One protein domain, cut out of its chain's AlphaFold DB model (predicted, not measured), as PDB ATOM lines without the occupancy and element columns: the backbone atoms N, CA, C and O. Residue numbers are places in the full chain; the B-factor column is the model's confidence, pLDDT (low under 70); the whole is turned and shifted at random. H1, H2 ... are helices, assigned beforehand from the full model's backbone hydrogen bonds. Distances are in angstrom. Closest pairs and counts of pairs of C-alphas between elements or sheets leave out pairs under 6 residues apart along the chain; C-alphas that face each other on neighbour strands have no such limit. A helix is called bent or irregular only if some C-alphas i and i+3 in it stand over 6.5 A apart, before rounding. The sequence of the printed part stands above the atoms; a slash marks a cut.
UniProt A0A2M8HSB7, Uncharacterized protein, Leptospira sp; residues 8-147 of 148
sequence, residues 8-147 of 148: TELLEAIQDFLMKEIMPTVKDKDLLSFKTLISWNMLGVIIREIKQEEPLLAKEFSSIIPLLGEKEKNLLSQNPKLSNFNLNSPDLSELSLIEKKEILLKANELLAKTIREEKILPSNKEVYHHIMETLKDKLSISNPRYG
ATOM      1  N   THR A   8     163.187 169.355 129.090       95.00
ATOM      2  CA  THR A   8     162.922 169.155 127.660       95.00
ATOM      3  C   THR A   8     163.517 170.266 126.804       95.00
ATOM      4  O   THR A   8     164.180 169.953 125.824       95.00
ATOM      5  N   GLU A   9     163.373 171.534 127.198       95.50
ATOM      6  CA  GLU A   9     163.962 172.666 126.462       95.50
ATOM      7  C   GLU A   9     165.497 172.607 126.474       95.50
ATOM      8  O   GLU A   9     166.142 172.866 125.460       95.50
ATOM      9  N   LEU A  10     166.099 172.207 127.601       97.06
ATOM     10  CA  LEU A  10     167.547 172.013 127.698       97.06
ATOM     11  C   LEU A  10     168.040 170.887 126.778       97.06
ATOM     12  O   LEU A  10     169.046 171.046 126.087       97.06
ATOM     13  N   LEU A  11     167.340 169.751 126.748       97.62
ATOM     14  CA  LEU A  11     167.697 168.616 125.892       97.62
ATOM     15  C   LEU A  11     167.502 168.938 124.402       97.62
ATOM     16  O   LEU A  11     168.328 168.532 123.583       97.62
ATOM     17  N   GLU A  12     166.454 169.687 124.055       97.50
ATOM     18  CA  GLU A  12     166.193 170.169 122.692       97.50
ATOM     19  C   GLU A  12     167.295 171.127 122.220       97.50
ATOM     20  O   GLU A  12     167.819 170.966 121.117       97.50
ATOM     21  N   ALA A  13     167.741 172.048 123.079       97.88
ATOM     22  CA  ALA A  13     168.862 172.935 122.773       97.88
ATOM     23  C   ALA A  13     170.169 172.158 122.518       97.88
ATOM     24  O   ALA A  13     170.924 172.487 121.600       97.88
ATOM     25  N   ILE A  14     170.431 171.091 123.285       98.06
ATOM     26  CA  ILE A  14     171.589 170.212 123.056       98.06
ATOM     27  C   ILE A  14     171.436 169.445 121.735       98.06
ATOM     28  O   ILE A  14     172.405 169.342 120.985       98.06
ATOM     29  N   GLN A  15     170.242 168.928 121.415       97.56
ATOM     30  CA  GLN A  15     169.965 168.296 120.116       97.56
ATOM     31  C   GLN A  15     170.311 169.237 118.957       97.56
ATOM     32  O   GLN A  15     171.004 168.845 118.016       97.56
ATOM     33  N   ASP A  16     169.830 170.475 119.046       98.19
ATOM     34  CA  ASP A  16     170.046 171.504 118.041       98.19
ATOM     35  C   ASP A  16     171.527 171.832 117.888       98.19
ATOM     36  O   ASP A  16     172.032 171.856 116.768       98.19
ATOM     37  N   PHE A  17     172.245 172.000 118.996       98.38
ATOM     38  CA  PHE A  17     173.691 172.202 118.984       98.38
ATOM     39  C   PHE A  17     174.430 171.042 118.302       98.38
ATOM     40  O   PHE A  17     175.279 171.265 117.435       98.38
ATOM     41  N   LEU A  18     174.081 169.793 118.632       98.06
ATOM     42  CA  LEU A  18     174.718 168.623 118.027       98.06
ATOM     43  C   LEU A  18     174.534 168.581 116.505       98.06
ATOM     44  O   LEU A  18     175.461 168.195 115.796       98.06
ATOM     45  N   MET A  19     173.372 168.984 115.990       97.75
ATOM     46  CA  MET A  19     173.089 168.908 114.553       97.75
ATOM     47  C   MET A  19     173.498 170.146 113.768       97.75
ATOM     48  O   MET A  19     173.952 170.010 112.633       97.75
ATOM     49  N   LYS A  20     173.324 171.338 114.338       97.88
ATOM     50  CA  LYS A  20     173.579 172.611 113.654       97.88
ATOM     51  C   LYS A  20     175.045 173.019 113.742       97.88
ATOM     52  O   LYS A  20     175.576 173.519 112.759       97.88
ATOM     53  N   GLU A  21     175.699 172.747 114.871       97.75
ATOM     54  CA  GLU A  21     177.072 173.199 115.135       97.75
ATOM     55  C   GLU A  21     178.081 172.047 115.087       97.75
ATOM     56  O   GLU A  21     179.112 172.149 114.427       97.75
ATOM     57  N   ILE A  22     177.798 170.913 115.743       97.62
ATOM     58  CA  ILE A  22     178.779 169.817 115.838       97.62
ATOM     59  C   ILE A  22     178.821 168.971 114.567       97.62
ATOM     60  O   ILE A  22     179.905 168.761 114.020       97.62
ATOM     61  N   MET A  23     177.676 168.492 114.076       97.75
ATOM     62  CA  MET A  23     177.606 167.585 112.924       97.75
ATOM     63  C   MET A  23     178.381 168.091 111.695       97.75
ATOM     64  O   MET A  23     179.149 167.303 111.136       97.75
ATOM     65  N   PRO A  24     178.277 169.375 111.286       97.31
ATOM     66  CA  PRO A  24     179.035 169.886 110.145       97.31
ATOM     67  C   PRO A  24     180.555 169.769 110.319       97.31
ATOM     68  O   PRO A  24     181.261 169.535 109.345       97.31
ATOM     69  N   THR A  25     181.063 169.875 111.552       97.00
ATOM     70  CA  THR A  25     182.508 169.829 111.851       97.00
ATOM     71  C   THR A  25     183.079 168.412 111.927       97.00
ATOM     72  O   THR A  25     184.297 168.224 111.871       97.00
ATOM     73  N   VAL A  26     182.219 167.399 112.073       96.81
ATOM     74  CA  VAL A  26     182.627 165.995 112.251       96.81
ATOM     75  C   VAL A  26     182.170 165.086 111.114       96.81
ATOM     76  O   VAL A  26     182.427 163.886 111.174       96.81
ATOM     77  N   LYS A  27     181.519 165.637 110.081       92.94
ATOM     78  CA  LYS A  27     180.901 164.876 108.987       92.94
ATOM     79  C   LYS A  27     181.888 163.975 108.239       92.94
ATOM     80  O   LYS A  27     181.525 162.855 107.900       92.94
ATOM     81  N   ASP A  28     183.128 164.430 108.072       95.88
ATOM     82  CA  ASP A  28     184.193 163.691 107.374       95.88
ATOM     83  C   ASP A  28     184.896 162.652 108.271       95.88
ATOM     84  O   ASP A  28     185.854 161.998 107.863       95.88
ATOM     85  N   LYS A  29     184.458 162.512 109.529       95.94
ATOM     86  CA  LYS A  29     184.997 161.565 110.509       95.94
ATOM     87  C   LYS A  29     183.947 160.504 110.809       95.94
ATOM     88  O   LYS A  29     183.197 160.655 111.771       95.94
ATOM     89  N   ASP A  30     183.938 159.416 110.040       93.19
ATOM     90  CA  ASP A  30     182.925 158.348 110.096       93.19
ATOM     91  C   ASP A  30     182.481 157.978 111.520       93.19
ATOM     92  O   ASP A  30     181.308 158.109 111.874       93.19
ATOM     93  N   LEU A  31     183.426 157.582 112.381       96.75
ATOM     94  CA  LEU A  31     183.115 157.149 113.748       96.75
ATOM     95  C   LEU A  31     182.521 158.272 114.612       96.75
ATOM     96  O   LEU A  31     181.655 158.012 115.449       96.75
ATOM     97  N   LEU A  32     183.004 159.506 114.459       96.19
ATOM     98  CA  LEU A  32     182.552 160.631 115.276       96.19
ATOM     99  C   LEU A  32     181.197 161.153 114.790       96.19
ATOM    100  O   LEU A  32     180.314 161.365 115.612       96.19
ATOM    101  N   SER A  33     181.009 161.262 113.474       97.38
ATOM    102  CA  SER A  33     179.721 161.542 112.829       97.38
ATOM    103  C   SER A  33     178.644 160.557 113.292       97.38
ATOM    104  O   SER A  33     177.582 160.957 113.776       97.38
ATOM    105  N   PHE A  34     178.961 159.257 113.271       97.56
ATOM    106  CA  PHE A  34     178.061 158.210 113.745       97.56
ATOM    107  C   PHE A  34     177.690 158.366 115.227       97.56
ATOM    108  O   PHE A  34     176.512 158.309 115.579       97.56
ATOM    109  N   LYS A  35     178.673 158.610 116.104       97.56
ATOM    110  CA  LYS A  35     178.415 158.846 117.534       97.56
ATOM    111  C   LYS A  35     177.533 160.075 117.760       97.56
ATOM    112  O   LYS A  35     176.614 159.996 118.567       97.56
ATOM    113  N   THR A  36     177.751 161.164 117.021       97.94
ATOM    114  CA  THR A  36     176.919 162.375 117.110       97.94
ATOM    115  C   THR A  36     175.470 162.091 116.710       97.94
ATOM    116  O   THR A  36     174.557 162.511 117.418       97.94
ATOM    117  N   LEU A  37     175.241 161.320 115.638       97.44
ATOM    118  CA  LEU A  37     173.893 160.890 115.239       97.44
ATOM    119  C   LEU A  37     173.219 160.031 116.314       97.44
ATOM    120  O   LEU A  37     172.039 160.225 116.604       97.44
ATOM    121  N   ILE A  38     173.949 159.089 116.922       96.94
ATOM    122  CA  ILE A  38     173.414 158.276 118.023       96.94
ATOM    123  C   ILE A  38     173.036 159.167 119.199       96.94
ATOM    124  O   ILE A  38     171.916 159.065 119.690       96.94
ATOM    125  N   SER A  39     173.935 160.045 119.645       97.88
ATOM    126  CA  SER A  39     173.671 160.949 120.765       97.88
ATOM    127  C   SER A  39     172.448 161.825 120.500       97.88
ATOM    128  O   SER A  39     171.569 161.908 121.354       97.88
ATOM    129  N   TRP A  40     172.332 162.400 119.300       97.75
ATOM    130  CA  TRP A  40     171.158 163.170 118.891       97.75
ATOM    131  C   TRP A  40     169.863 162.341 118.932       97.75
ATOM    132  O   TRP A  40     168.848 162.802 119.460       97.75
ATOM    133  N   ASN A  41     169.903 161.099 118.440       96.19
ATOM    134  CA  ASN A  41     168.763 160.181 118.496       96.19
ATOM    135  C   ASN A  41     168.371 159.829 119.938       96.19
ATOM    136  O   ASN A  41     167.183 159.854 120.260       96.19
ATOM    137  N   MET A  42     169.344 159.526 120.805       96.12
ATOM    138  CA  MET A  42     169.104 159.189 122.214       96.12
ATOM    139  C   MET A  42     168.479 160.361 122.974       96.12
ATOM    140  O   MET A  42     167.528 160.158 123.724       96.12
ATOM    141  N   LEU A  43     168.933 161.595 122.728       97.25
ATOM    142  CA  LEU A  43     168.290 162.790 123.287       97.25
ATOM    143  C   LEU A  43     166.824 162.887 122.849       97.25
ATOM    144  O   LEU A  43     165.952 163.139 123.674       97.25
ATOM    145  N   GLY A  44     166.537 162.607 121.575       95.19
ATOM    146  CA  GLY A  44     165.167 162.566 121.065       95.19
ATOM    147  C   GLY A  44     164.292 161.511 121.754       95.19
ATOM    148  O   GLY A  44     163.108 161.761 121.977       95.19
ATOM    149  N   VAL A  45     164.855 160.348 122.105       95.44
ATOM    150  CA  VAL A  45     164.154 159.313 122.889       95.44
ATOM    151  C   VAL A  45     163.826 159.830 124.290       95.44
ATOM    152  O   VAL A  45     162.668 159.765 124.686       95.44
ATOM    153  N   ILE A  46     164.800 160.414 124.994       96.38
ATOM    154  CA  ILE A  46     164.611 160.945 126.355       96.38
ATOM    155  C   ILE A  46     163.573 162.078 126.369       96.38
ATOM    156  O   ILE A  46     162.712 162.127 127.242       96.38
ATOM    157  N   ILE A  47     163.601 162.975 125.379       95.56
ATOM    158  CA  ILE A  47     162.601 164.049 125.254       95.56
ATOM    159  C   ILE A  47     161.192 163.462 125.107       95.56
ATOM    160  O   ILE A  47     160.258 163.941 125.752       95.56
ATOM    161  N   ARG A  48     161.022 162.431 124.267       93.88
ATOM    162  CA  ARG A  48     159.728 161.750 124.112       93.88
ATOM    163  C   ARG A  48     159.305 161.050 125.391       93.88
ATOM    164  O   ARG A  48     158.141 161.169 125.746       93.88
ATOM    165  N   GLU A  49     160.229 160.376 126.069       94.25
ATOM    166  CA  GLU A  49     159.968 159.720 127.349       94.25
ATOM    167  C   GLU A  49     159.389 160.722 128.346       94.25
ATOM    168  O   GLU A  49     158.262 160.534 128.781       94.25
ATOM    169  N   ILE A  50     160.066 161.849 128.586       93.69
ATOM    170  CA  ILE A  50     159.594 162.887 129.517       93.69
ATOM    171  C   ILE A  50     158.219 163.436 129.104       93.69
ATOM    172  O   ILE A  50     157.344 163.622 129.945       93.69
ATOM    173  N   LYS A  51     158.000 163.695 127.806       91.81
ATOM    174  CA  LYS A  51     156.724 164.246 127.309       91.81
ATOM    175  C   LYS A  51     155.563 163.251 127.393       91.81
ATOM    176  O   LYS A  51     154.419 163.672 127.541       91.81
ATOM    177  N   GLN A  52     155.834 161.958 127.237       91.75
ATOM    178  CA  GLN A  52     154.812 160.913 127.162       91.75
ATOM    179  C   GLN A  52     154.610 160.167 128.479       91.75
ATOM    180  O   GLN A  52     153.598 159.490 128.624       91.75
ATOM    181  N   GLU A  53     155.522 160.298 129.436       90.31
ATOM    182  CA  GLU A  53     155.514 159.555 130.693       90.31
ATOM    183  C   GLU A  53     154.176 159.660 131.429       90.31
ATOM    184  O   GLU A  53     153.519 158.652 131.673       90.31
ATOM    185  N   GLU A  54     153.729 160.876 131.738       87.31
ATOM    186  CA  GLU A  54     152.488 161.078 132.482       87.31
ATOM    187  C   GLU A  54     151.221 160.712 131.681       87.31
ATOM    188  O   GLU A  54     150.382 159.985 132.222       87.31
ATOM    189  N   PRO A  55     151.073 161.102 130.396       89.50
ATOM    190  CA  PRO A  55     149.962 160.643 129.562       89.50
ATOM    191  C   PRO A  55     149.869 159.117 129.424       89.50
ATOM    192  O   PRO A  55     148.777 158.558 129.537       89.50
ATOM    193  N   LEU A  56     150.995 158.432 129.196       90.56
ATOM    194  CA  LEU A  56     151.019 156.976 129.037       90.56
ATOM    195  C   LEU A  56     150.745 156.262 130.356       90.56
ATOM    196  O   LEU A  56     150.003 155.284 130.361       90.56
ATOM    197  N   LEU A  57     151.265 156.775 131.477       89.06
ATOM    198  CA  LEU A  57     150.904 156.267 132.799       89.06
ATOM    199  C   LEU A  57     149.396 156.385 133.027       89.06
ATOM    200  O   LEU A  57     148.766 155.395 133.385       89.06
ATOM    201  N   ALA A  58     148.800 157.555 132.783       85.19
ATOM    202  CA  ALA A  58     147.361 157.758 132.954       85.19
ATOM    203  C   ALA A  58     146.526 156.817 132.063       85.19
ATOM    204  O   ALA A  58     145.548 156.227 132.533       85.19
ATOM    205  N   LYS A  59     146.940 156.618 130.803       89.25
ATOM    206  CA  LYS A  59     146.323 155.649 129.882       89.25
ATOM    207  C   LYS A  59     146.424 154.222 130.435       89.25
ATOM    208  O   LYS A  59     145.395 153.554 130.557       89.25
ATOM    209  N   GLU A  60     147.619 153.772 130.825       90.69
ATOM    210  CA  GLU A  60     147.839 152.425 131.375       90.69
ATOM    211  C   GLU A  60     146.971 152.210 132.624       90.69
ATOM    212  O   GLU A  60     146.234 151.227 132.685       90.69
ATOM    213  N   PHE A  61     146.935 153.184 133.541       86.75
ATOM    214  CA  PHE A  61     146.066 153.179 134.723       86.75
ATOM    215  C   PHE A  61     144.590 152.982 134.386       86.75
ATOM    216  O   PHE A  61     143.949 152.083 134.927       86.75
ATOM    217  N   SER A  62     144.050 153.801 133.485       85.12
ATOM    218  CA  SER A  62     142.632 153.731 133.114       85.12
ATOM    219  C   SER A  62     142.239 152.378 132.509       85.12
ATOM    220  O   SER A  62     141.100 151.944 132.650       85.12
ATOM    221  N   SER A  63     143.194 151.694 131.871       89.12
ATOM    222  CA  SER A  63     142.963 150.411 131.206       89.12
ATOM    223  C   SER A  63     143.217 149.188 132.093       89.12
ATOM    224  O   SER A  63     142.522 148.191 131.937       89.12
ATOM    225  N   ILE A  64     144.177 149.241 133.027       89.00
ATOM    226  CA  ILE A  64     144.544 148.090 133.869       89.00
ATOM    227  C   ILE A  64     143.577 147.883 135.033       89.00
ATOM    228  O   ILE A  64     143.294 146.749 135.414       89.00
ATOM    229  N   ILE A  65     143.073 148.975 135.602       84.06
ATOM    230  CA  ILE A  65     142.268 148.968 136.822       84.06
ATOM    231  C   ILE A  65     140.991 148.116 136.664       84.06
ATOM    232  O   ILE A  65     140.803 147.205 137.477       84.06
ATOM    233  N   PRO A  66     140.197 148.259 135.579       84.44
ATOM    234  CA  PRO A  66     139.038 147.395 135.335       84.44
ATOM    235  C   PRO A  66     139.375 145.899 135.228       84.44
ATOM    236  O   PRO A  66     138.547 145.053 135.562       84.44
ATOM    237  N   LEU A  67     140.594 145.551 134.796       87.94
ATOM    238  CA  LEU A  67     141.019 144.158 134.602       87.94
ATOM    239  C   LEU A  67     141.324 143.431 135.917       87.94
ATOM    240  O   LEU A  67     141.419 142.203 135.931       87.94
ATOM    241  N   LEU A  68     141.501 144.161 137.021       84.44
ATOM    242  CA  LEU A  68     141.811 143.578 138.328       84.44
ATOM    243  C   LEU A  68     140.568 143.054 139.066       84.44
ATOM    244  O   LEU A  68     140.711 142.249 139.995       84.44
ATOM    245  N   GLY A  69     139.361 143.475 138.669       82.00
ATOM    246  CA  GLY A  69     138.103 143.053 139.291       82.00
ATOM    247  C   GLY A  69     138.102 143.275 140.808       82.00
ATOM    248  O   GLY A  69     138.545 144.303 141.297       82.00
ATOM    249  N   GLU A  70     137.675 142.293 141.607       75.00
ATOM    250  CA  GLU A  70     137.636 142.443 143.075       75.00
ATOM    251  C   GLU A  70     139.014 142.635 143.732       75.00
ATOM    252  O   GLU A  70     139.113 143.190 144.831       75.00
ATOM    253  N   LYS A  71     140.094 142.209 143.064       74.00
ATOM    254  CA  LYS A  71     141.465 142.334 143.582       74.00
ATOM    255  C   LYS A  71     141.949 143.794 143.561       74.00
ATOM    256  O   LYS A  71     142.845 144.144 144.327       74.00
ATOM    257  N   GLU A  72     141.310 144.647 142.761       70.12
ATOM    258  CA  GLU A  72     141.469 146.107 142.736       70.12
ATOM    259  C   GLU A  72     141.255 146.728 144.125       70.12
ATOM    260  O   GLU A  72     142.108 147.456 144.633       70.12
ATOM    261  N   LYS A  73     140.147 146.375 144.790       67.94
ATOM    262  CA  LYS A  73     139.777 146.926 146.103       67.94
ATOM    263  C   LYS A  73     140.829 146.614 147.163       67.94
ATOM    264  O   LYS A  73     141.127 147.462 148.002       67.94
ATOM    265  N   ASN A  74     141.439 145.431 147.099       69.25
ATOM    266  CA  ASN A  74     142.533 145.036 147.989       69.25
ATOM    267  C   ASN A  74     143.823 145.818 147.702       69.25
ATOM    268  O   ASN A  74     144.522 146.199 148.635       69.25
ATOM    269  N   LEU A  75     144.132 146.091 146.431       69.88
ATOM    270  CA  LEU A  75     145.316 146.859 146.036       69.88
ATOM    271  C   LEU A  75     145.218 148.335 146.464       69.88
ATOM    272  O   LEU A  75     146.207 148.934 146.889       69.88
ATOM    273  N   LEU A  76     144.023 148.921 146.382       64.69
ATOM    274  CA  LEU A  76     143.799 150.343 146.662       64.69
ATOM    275  C   LEU A  76     143.565 150.637 148.144       64.69
ATOM    276  O   LEU A  76     144.056 151.644 148.646       64.69
ATOM    277  N   SER A  77     142.912 149.726 148.872       62.34
ATOM    278  CA  SER A  77     142.731 149.841 150.329       62.34
ATOM    279  C   SER A  77     144.038 149.712 151.122       62.34
ATOM    280  O   SER A  77     144.134 150.236 152.229       62.34
ATOM    281  N   GLN A  78     145.069 149.072 150.558       62.31
ATOM    282  CA  GLN A  78     146.391 148.938 151.187       62.31
ATOM    283  C   GLN A  78     147.229 150.224 151.157       62.31
ATOM    284  O   GLN A  78     148.253 150.295 151.836       62.31
ATOM    285  N   ASN A  79     146.815 151.244 150.401       59.72
ATOM    286  CA  ASN A  79     147.511 152.522 150.360       59.72
ATOM    287  C   ASN A  79     146.635 153.597 151.033       59.72
ATOM    288  O   ASN A  79     145.587 153.950 150.493       59.72
ATOM    289  N   PRO A  80     147.041 154.172 152.182       56.28
ATOM    290  CA  PRO A  80     146.199 155.094 152.952       56.28
ATOM    291  C   PRO A  80     145.768 156.349 152.169       56.28
ATOM    292  O   PRO A  80     144.682 156.864 152.421       56.28
ATOM    293  N   LYS A  81     146.547 156.786 151.166       57.44
ATOM    294  CA  LYS A  81     146.192 157.887 150.247       57.44
ATOM    295  C   LYS A  81     145.221 157.498 149.120       57.44
ATOM    296  O   LYS A  81     144.633 158.379 148.512       57.44
ATOM    297  N   LEU A  82     145.041 156.204 148.843       54.22
ATOM    298  CA  LEU A  82     144.112 155.694 147.821       54.22
ATOM    299  C   LEU A  82     142.834 155.090 148.414       54.22
ATOM    300  O   LEU A  82     141.966 154.634 147.676       54.22
ATOM    301  N   SER A  83     142.683 155.132 149.737       49.97
ATOM    302  CA  SER A  83     141.482 154.660 150.434       49.97
ATOM    303  C   SER A  83     140.192 155.366 149.977       49.97
ATOM    304  O   SER A  83     139.132 154.747 149.992       49.97
ATOM    305  N   ASN A  84     140.298 156.615 149.499       47.72
ATOM    306  CA  ASN A  84     139.202 157.421 148.940       47.72
ATOM    307  C   ASN A  84     139.256 157.562 147.403       47.72
ATOM    308  O   ASN A  84     138.569 158.410 146.837       47.72
ATOM    309  N   PHE A  85     140.090 156.776 146.716       51.81
ATOM    310  CA  PHE A  85     140.289 156.893 145.272       51.81
ATOM    311  C   PHE A  85     139.027 156.453 144.517       51.81
ATOM    312  O   PHE A  85     138.599 155.302 144.617       51.81
ATOM    313  N   ASN A  86     138.406 157.369 143.768       50.31
ATOM    314  CA  ASN A  86     137.231 157.048 142.962       50.31
ATOM    315  C   ASN A  86     137.655 156.329 141.675       50.31
ATOM    316  O   ASN A  86     138.235 156.923 140.775       50.31
ATOM    317  N   LEU A  87     137.318 155.049 141.582       49.53
ATOM    318  CA  LEU A  87     137.697 154.147 140.493       49.53
ATOM    319  C   LEU A  87     137.036 154.459 139.150       49.53
ATOM    320  O   LEU A  87     137.582 154.144 138.098       49.53
ATOM    321  N   ASN A  88     135.886 155.130 139.183       44.09
ATOM    322  CA  ASN A  88     135.159 155.531 137.978       44.09
ATOM    323  C   ASN A  88     135.682 156.855 137.396       44.09
ATOM    324  O   ASN A  88     135.343 157.218 136.271       44.09
ATOM    325  N   SER A  89     136.493 157.583 138.168       49.00
ATOM    326  CA  SER A  89     137.158 158.825 137.777       49.00
ATOM    327  C   SER A  89     138.433 158.973 138.616       49.00
ATOM    328  O   SER A  89     138.430 159.728 139.594       49.00
ATOM    329  N   PRO A  90     139.489 158.197 138.312       54.53
ATOM    330  CA  PRO A  90     140.712 158.219 139.095       54.53
ATOM    331  C   PRO A  90     141.324 159.612 138.982       54.53
ATOM    332  O   PRO A  90     141.944 159.946 137.971       54.53
ATOM    333  N   ASP A  91     141.109 160.448 139.996       59.47
ATOM    334  CA  ASP A  91     141.722 161.764 140.050       59.47
ATOM    335  C   ASP A  91     143.193 161.585 140.435       59.47
ATOM    336  O   ASP A  91     143.603 161.638 141.591       59.47
ATOM    337  N   LEU A  92     143.993 161.267 139.420       63.06
ATOM    338  CA  LEU A  92     145.437 161.089 139.510       63.06
ATOM    339  C   LEU A  92     146.162 162.425 139.750       63.06
ATOM    340  O   LEU A  92     147.392 162.425 139.811       63.06
ATOM    341  N   SER A  93     145.451 163.556 139.830       66.69
ATOM    342  CA  SER A  93     146.060 164.883 139.972       66.69
ATOM    343  C   SER A  93     146.739 165.093 141.330       66.69
ATOM    344  O   SER A  93     147.719 165.830 141.402       66.69
ATOM    345  N   GLU A  94     146.296 164.396 142.381       71.19
ATOM    346  CA  GLU A  94     146.879 164.500 143.728       71.19
ATOM    347  C   GLU A  94     148.105 163.595 143.953       71.19
ATOM    348  O   GLU A  94     148.824 163.756 144.941       71.19
ATOM    349  N   LEU A  95     148.363 162.637 143.053       75.38
ATOM    350  CA  LEU A  95     149.479 161.696 143.174       75.38
ATOM    351  C   LEU A  95     150.728 162.221 142.468       75.38
ATOM    352  O   LEU A  95     150.678 162.675 141.323       75.38
ATOM    353  N   SER A  96     151.882 162.065 143.113       83.50
ATOM    354  CA  SER A  96     153.165 162.280 142.452       83.50
ATOM    355  C   SER A  96     153.419 161.222 141.376       83.50
ATOM    356  O   SER A  96     152.897 160.106 141.408       83.50
ATOM    357  N   LEU A  97     154.295 161.551 140.428       82.62
ATOM    358  CA  LEU A  97     154.692 160.644 139.353       82.62
ATOM    359  C   LEU A  97     155.289 159.321 139.866       82.62
ATOM    360  O   LEU A  97     155.067 158.263 139.279       82.62
ATOM    361  N   ILE A  98     156.026 159.377 140.977       85.06
ATOM    362  CA  ILE A  98     156.625 158.200 141.617       85.06
ATOM    363  C   ILE A  98     155.526 157.302 142.188       85.06
ATOM    364  O   ILE A  98     155.506 156.108 141.899       85.06
ATOM    365  N   GLU A  99     154.566 157.878 142.917       82.44
ATOM    366  CA  GLU A  99     153.434 157.130 143.477       82.44
ATOM    367  C   GLU A  99     152.604 156.466 142.366       82.44
ATOM    368  O   GLU A  99     152.268 155.285 142.472       82.44
ATOM    369  N   LYS A 100     152.348 157.177 141.255       83.44
ATOM    370  CA  LYS A 100     151.693 156.609 140.063       83.44
ATOM    371  C   LYS A 100     152.441 155.363 139.567       83.44
ATOM    372  O   LYS A 100     151.839 154.307 139.383       83.44
ATOM    373  N   LYS A 101     153.762 155.436 139.395       87.06
ATOM    374  CA  LYS A 101     154.562 154.288 138.935       87.06
ATOM    375  C   LYS A 101     154.510 153.098 139.890       87.06
ATOM    376  O   LYS A 101     154.388 151.963 139.436       87.06
ATOM    377  N   GLU A 102     154.593 153.339 141.194       84.25
ATOM    378  CA  GLU A 102     154.578 152.272 142.200       84.25
ATOM    379  C   GLU A 102     153.259 151.495 142.211       84.25
ATOM    380  O   GLU A 102     153.255 150.265 142.279       84.25
ATOM    381  N   ILE A 103     152.127 152.195 142.122       82.50
ATOM    382  CA  ILE A 103     150.812 151.547 142.093       82.50
ATOM    383  C   ILE A 103     150.653 150.750 140.797       82.50
ATOM    384  O   ILE A 103     150.202 149.606 140.835       82.50
ATOM    385  N   LEU A 104     151.065 151.322 139.663       87.50
ATOM    386  CA  LEU A 104     150.985 150.655 138.367       87.50
ATOM    387  C   LEU A 104     151.860 149.396 138.309       87.50
ATOM    388  O   LEU A 104     151.457 148.386 137.733       87.50
ATOM    389  N   LEU A 105     153.032 149.425 138.947       88.06
ATOM    390  CA  LEU A 105     153.890 148.252 139.101       88.06
ATOM    391  C   LEU A 105     153.163 147.136 139.863       88.06
ATOM    392  O   LEU A 105     153.068 146.016 139.364       88.06
ATOM    393  N   LYS A 106     152.578 147.449 141.025       84.88
ATOM    394  CA  LYS A 106     151.818 146.472 141.826       84.88
ATOM    395  C   LYS A 106     150.597 145.930 141.071       84.88
ATOM    396  O   LYS A 106     150.307 144.735 141.139       84.88
ATOM    397  N   ALA A 107     149.885 146.787 140.339       87.19
ATOM    398  CA  ALA A 107     148.748 146.394 139.507       87.19
ATOM    399  C   ALA A 107     149.171 145.398 138.414       87.19
ATOM    400  O   ALA A 107     148.541 144.352 138.249       87.19
ATOM    401  N   ASN A 108     150.283 145.671 137.729       91.38
ATOM    402  CA  ASN A 108     150.861 144.770 136.734       91.38
ATOM    403  C   ASN A 108     151.287 143.424 137.338       91.38
ATOM    404  O   ASN A 108     151.006 142.375 136.757       91.38
ATOM    405  N   GLU A 109     151.922 143.417 138.512       89.38
ATOM    406  CA  GLU A 109     152.296 142.180 139.212       89.38
ATOM    407  C   GLU A 109     151.073 141.317 139.550       89.38
ATOM    408  O   GLU A 109     151.080 140.096 139.347       89.38
ATOM    409  N   LEU A 110     150.000 141.952 140.023       88.19
ATOM    410  CA  LEU A 110     148.742 141.295 140.365       88.19
ATOM    411  C   LEU A 110     148.022 140.740 139.128       88.19
ATOM    412  O   LEU A 110     147.545 139.599 139.152       88.19
ATOM    413  N   LEU A 111     147.976 141.511 138.037       89.38
ATOM    414  CA  LEU A 111     147.418 141.061 136.764       89.38
ATOM    415  C   LEU A 111     148.237 139.892 136.200       89.38
ATOM    416  O   LEU A 111     147.672 138.864 135.836       89.38
ATOM    417  N   ALA A 112     149.570 139.979 136.217       90.50
ATOM    418  CA  ALA A 112     150.455 138.906 135.766       90.50
ATOM    419  C   ALA A 112     150.305 137.623 136.600       90.50
ATOM    420  O   ALA A 112     150.373 136.510 136.069       90.50
ATOM    421  N   LYS A 113     150.098 137.745 137.916       89.81
ATOM    422  CA  LYS A 113     149.776 136.605 138.785       89.81
ATOM    423  C   LYS A 113     148.437 135.976 138.391       89.81
ATOM    424  O   LYS A 113     148.388 134.775 138.145       89.81
ATOM    425  N   THR A 114     147.405 136.799 138.231       87.62
ATOM    426  CA  THR A 114     146.062 136.375 137.805       87.62
ATOM    427  C   THR A 114     146.097 135.648 136.459       87.62
ATOM    428  O   THR A 114     145.540 134.564 136.328       87.62
ATOM    429  N   ILE A 115     146.847 136.176 135.487       89.31
ATOM    430  CA  ILE A 115     147.056 135.546 134.178       89.31
ATOM    431  C   ILE A 115     147.622 134.130 134.308       89.31
ATOM    432  O   ILE A 115     147.156 133.213 133.629       89.31
ATOM    433  N   ARG A 116     148.631 133.949 135.168       89.00
ATOM    434  CA  ARG A 116     149.303 132.656 135.358       89.00
ATOM    435  C   ARG A 116     148.425 131.637 136.076       89.00
ATOM    436  O   ARG A 116     148.430 130.471 135.690       89.00
ATOM    437  N   GLU A 117     147.700 132.067 137.102       89.75
ATOM    438  CA  GLU A 117     146.862 131.193 137.930       89.75
ATOM    439  C   GLU A 117     145.581 130.775 137.199       89.75
ATOM    440  O   GLU A 117     145.238 129.595 137.176       89.75
ATOM    441  N   GLU A 118     144.909 131.724 136.545       87.25
ATOM    442  CA  GLU A 118     143.599 131.507 135.919       87.25
ATOM    443  C   GLU A 118     143.699 131.107 134.436       87.25
ATOM    444  O   GLU A 118     142.693 130.766 133.821       87.25
ATOM    445  N   LYS A 119     144.906 131.127 133.845       86.88
ATOM    446  CA  LYS A 119     145.170 130.792 132.427       86.88
ATOM    447  C   LYS A 119     144.240 131.526 131.447       86.88
ATOM    448  O   LYS A 119     143.804 130.980 130.437       86.88
ATOM    449  N   ILE A 120     143.956 132.788 131.752       80.19
ATOM    450  CA  ILE A 120     142.983 133.635 131.044       80.19
ATOM    451  C   ILE A 120     143.421 134.071 129.637       80.19
ATOM    452  O   ILE A 120     142.583 134.516 128.856       80.19
ATOM    453  N   LEU A 121     144.697 133.934 129.274       74.56
ATOM    454  CA  LEU A 121     145.206 134.252 127.933       74.56
ATOM    455  C   LEU A 121     145.406 132.977 127.094       74.56
ATOM    456  O   LEU A 121     145.910 131.986 127.623       74.56
ATOM    457  N   PRO A 122     145.067 132.997 125.787       69.06
ATOM    458  CA  PRO A 122     144.642 134.153 124.983       69.06
ATOM    459  C   PRO A 122     143.129 134.456 125.019       69.06
ATOM    460  O   PRO A 122     142.664 135.342 124.308       69.06
ATOM    461  N   SER A 123     142.347 133.720 125.807       78.38
ATOM    462  CA  SER A 123     140.878 133.739 125.760       78.38
ATOM    463  C   SER A 123     140.243 135.082 126.149       78.38
ATOM    464  O   SER A 123     139.191 135.439 125.620       78.38
ATOM    465  N   ASN A 124     140.869 135.841 127.052       87.31
ATOM    466  CA  ASN A 124     140.393 137.147 127.494       87.31
ATOM    467  C   ASN A 124     140.922 138.267 126.576       87.31
ATOM    468  O   ASN A 124     142.088 138.667 126.650       87.31
ATOM    469  N   LYS A 125     140.034 138.784 125.716       89.19
ATOM    470  CA  LYS A 125     140.350 139.826 124.726       89.19
ATOM    471  C   LYS A 125     140.746 141.162 125.353       89.19
ATOM    472  O   LYS A 125     141.596 141.842 124.788       89.19
ATOM    473  N   GLU A 126     140.155 141.535 126.485       90.81
ATOM    474  CA  GLU A 126     140.416 142.820 127.146       90.81
ATOM    475  C   GLU A 126     141.827 142.845 127.734       90.81
ATOM    476  O   GLU A 126     142.595 143.772 127.482       90.81
ATOM    477  N   VAL A 127     142.214 141.762 128.415       90.38
ATOM    478  CA  VAL A 127     143.571 141.592 128.954       90.38
ATOM    479  C   VAL A 127     144.604 141.541 127.828       90.38
ATOM    480  O   VAL A 127     145.649 142.184 127.917       90.38
ATOM    481  N   TYR A 128     144.316 140.816 126.742       91.25
ATOM    482  CA  TYR A 128     145.199 140.786 125.575       91.25
ATOM    483  C   TYR A 128     145.376 142.176 124.951       91.25
ATOM    484  O   TYR A 128     146.503 142.589 124.679       91.25
ATOM    485  N   HIS A 129     144.279 142.912 124.758       92.75
ATOM    486  CA  HIS A 129     144.308 144.259 124.199       92.75
ATOM    487  C   HIS A 129     145.126 145.214 125.074       92.75
ATOM    488  O   HIS A 129     146.008 145.893 124.555       92.75
ATOM    489  N   HIS A 130     144.917 145.198 126.393       93.25
ATOM    490  CA  HIS A 130     145.686 146.010 127.335       93.25
ATOM    491  C   HIS A 130     147.196 145.741 127.261       93.25
ATOM    492  O   HIS A 130     147.982 146.687 127.216       93.25
ATOM    493  N   ILE A 131     147.617 144.472 127.190       92.62
ATOM    494  CA  ILE A 131     149.042 144.114 127.077       92.62
ATOM    495  C   ILE A 131     149.629 144.636 125.764       92.62
ATOM    496  O   ILE A 131     150.725 145.201 125.758       92.62
ATOM    497  N   MET A 132     148.914 144.454 124.652       93.38
ATOM    498  CA  MET A 132     149.390 144.870 123.331       93.38
ATOM    499  C   MET A 132     149.468 146.394 123.209       93.38
ATOM    500  O   MET A 132     150.470 146.902 122.709       93.38
ATOM    501  N   GLU A 133     148.466 147.120 123.706       93.25
ATOM    502  CA  GLU A 133     148.474 148.586 123.744       93.25
ATOM    503  C   GLU A 133     149.599 149.113 124.638       93.25
ATOM    504  O   GLU A 133     150.400 149.929 124.193       93.25
ATOM    505  N   THR A 134     149.748 148.570 125.848       92.75
ATOM    506  CA  THR A 134     150.833 148.949 126.767       92.75
ATOM    507  C   THR A 134     152.215 148.706 126.151       92.75
ATOM    508  O   THR A 134     153.127 149.525 126.290       92.75
ATOM    509  N   LEU A 135     152.396 147.585 125.446       92.94
ATOM    510  CA  LEU A 135     153.641 147.286 124.736       92.94
ATOM    511  C   LEU A 135     153.894 148.288 123.606       92.94
ATOM    512  O   LEU A 135     155.004 148.798 123.470       92.94
ATOM    513  N   LYS A 136     152.872 148.567 122.797       93.19
ATOM    514  CA  LYS A 136     152.939 149.508 121.678       93.19
ATOM    515  C   LYS A 136     153.299 150.915 122.157       93.19
ATOM    516  O   LYS A 136     154.216 151.525 121.605       93.19
ATOM    517  N   ASP A 137     152.663 151.371 123.229       92.25
ATOM    518  CA  ASP A 137     152.938 152.654 123.873       92.25
ATOM    519  C   ASP A 137     154.399 152.737 124.340       92.25
ATOM    520  O   ASP A 137     155.117 153.669 123.972       92.25
ATOM    521  N   LYS A 138     154.895 151.714 125.054       91.31
ATOM    522  CA  LYS A 138     156.295 151.647 125.523       91.31
ATOM    523  C   LYS A 138     157.301 151.625 124.367       91.31
ATOM    524  O   LYS A 138     158.350 152.267 124.438       91.31
ATOM    525  N   LEU A 139     156.987 150.924 123.277       92.31
ATOM    526  CA  LEU A 139     157.828 150.894 122.076       92.31
ATOM    527  C   LEU A 139     157.837 152.232 121.330       92.31
ATOM    528  O   LEU A 139     158.863 152.581 120.740       92.31
ATOM    529  N   SER A 140     156.739 152.991 121.373       91.50
ATOM    530  CA  SER A 140     156.610 154.272 120.672       91.50
ATOM    531  C   SER A 140     157.587 155.345 121.177       91.50
ATOM    532  O   SER A 140     158.056 156.168 120.386       91.50
ATOM    533  N   ILE A 141     157.984 155.276 122.455       89.75
ATOM    534  CA  ILE A 141     158.989 156.160 123.067       89.75
ATOM    535  C   ILE A 141     160.344 155.990 122.363       89.75
ATOM    536  O   ILE A 141     160.949 156.950 121.863       89.75
ATOM    537  N   SER A 142     160.796 154.736 122.280       87.88
ATOM    538  CA  SER A 142     162.072 154.366 121.658       87.88
ATOM    539  C   SER A 142     162.030 154.525 120.139       87.88
ATOM    540  O   SER A 142     163.001 154.976 119.530       87.88
ATOM    541  N   ASN A 143     160.906 154.172 119.516       86.56
ATOM    542  CA  ASN A 143     160.725 154.222 118.075       86.56
ATOM    543  C   ASN A 143     159.309 154.719 117.716       86.56
ATOM    544  O   ASN A 143     158.354 153.942 117.781       86.56
ATOM    545  N   PRO A 144     159.178 155.971 117.231       82.44
ATOM    546  CA  PRO A 144     157.889 156.588 116.913       82.44
ATOM    547  C   PRO A 144     157.015 155.807 115.925       82.44
ATOM    548  O   PRO A 144     155.806 156.004 115.899       82.44
ATOM    549  N   ARG A 145     157.593 154.902 115.120       85.25
ATOM    550  CA  ARG A 145     156.834 154.083 114.158       85.25
ATOM    551  C   ARG A 145     155.787 153.185 114.814       85.25
ATOM    552  O   ARG A 145     154.859 152.767 114.132       85.25
ATOM    553  N   TYR A 146     155.931 152.884 116.104       82.44
ATOM    554  CA  TYR A 146     154.965 152.070 116.841       82.44
ATOM    555  C   TYR A 146     153.804 152.885 117.434       82.44
ATOM    556  O   TYR A 146     152.838 152.281 117.876       82.44
ATOM    557  N   GLY A 147     153.841 154.223 117.414       67.50
ATOM    558  CA  GLY A 147     152.805 155.086 118.009       67.50
ATOM    559  C   GLY A 147     151.596 155.414 117.116       67.50
ATOM    560  O   GLY A 147     150.922 156.400 117.395       67.50
TER     561      GLY A 147
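Overview. This is residues 8 to 147 of the 148 residues of an uncharacterized protein of Leptospira sp (UniProt A0A2M8HSB7). What shape? The hairpin H1, H2a makes one end, H3 the other; past a bend, H4 and H5 pack beside H2b. How big? The printed part, all helix and loose, has 140 residues with five named helices, H1 to H5. The radius of gyration of the C-alphas is 20.2 A, the spans 62, 35 and 18 A.

Along the chain. What first? H1 is residues 8 to 26, C-alpha 8 at (162.922, 169.155, 127.660). H2, residues 30 to 68, assigned as one helix by hydrogen bonds, is bent: C-alphas 51 and 54 are 7.4 A apart. Its arms are H2a, 30 to 51, and H2b, 54 to 68. What follows? H3 is 70 to 77, H4 97 to 118, H5 125 to 142.

Arrangement. What touches? H1 and H2a touch, C-alphas 26 and 33 closest at 5.3 A. H2b touches H4 and H5. Backbones? In H2a and H4 every O i to N i+4 pair is within hydrogen-bond range.

Size, cuts and confidence. Any cut? The printed part has none. Low confidence? pLDDT is under 70 at residues 73 to 93, 122 and 147.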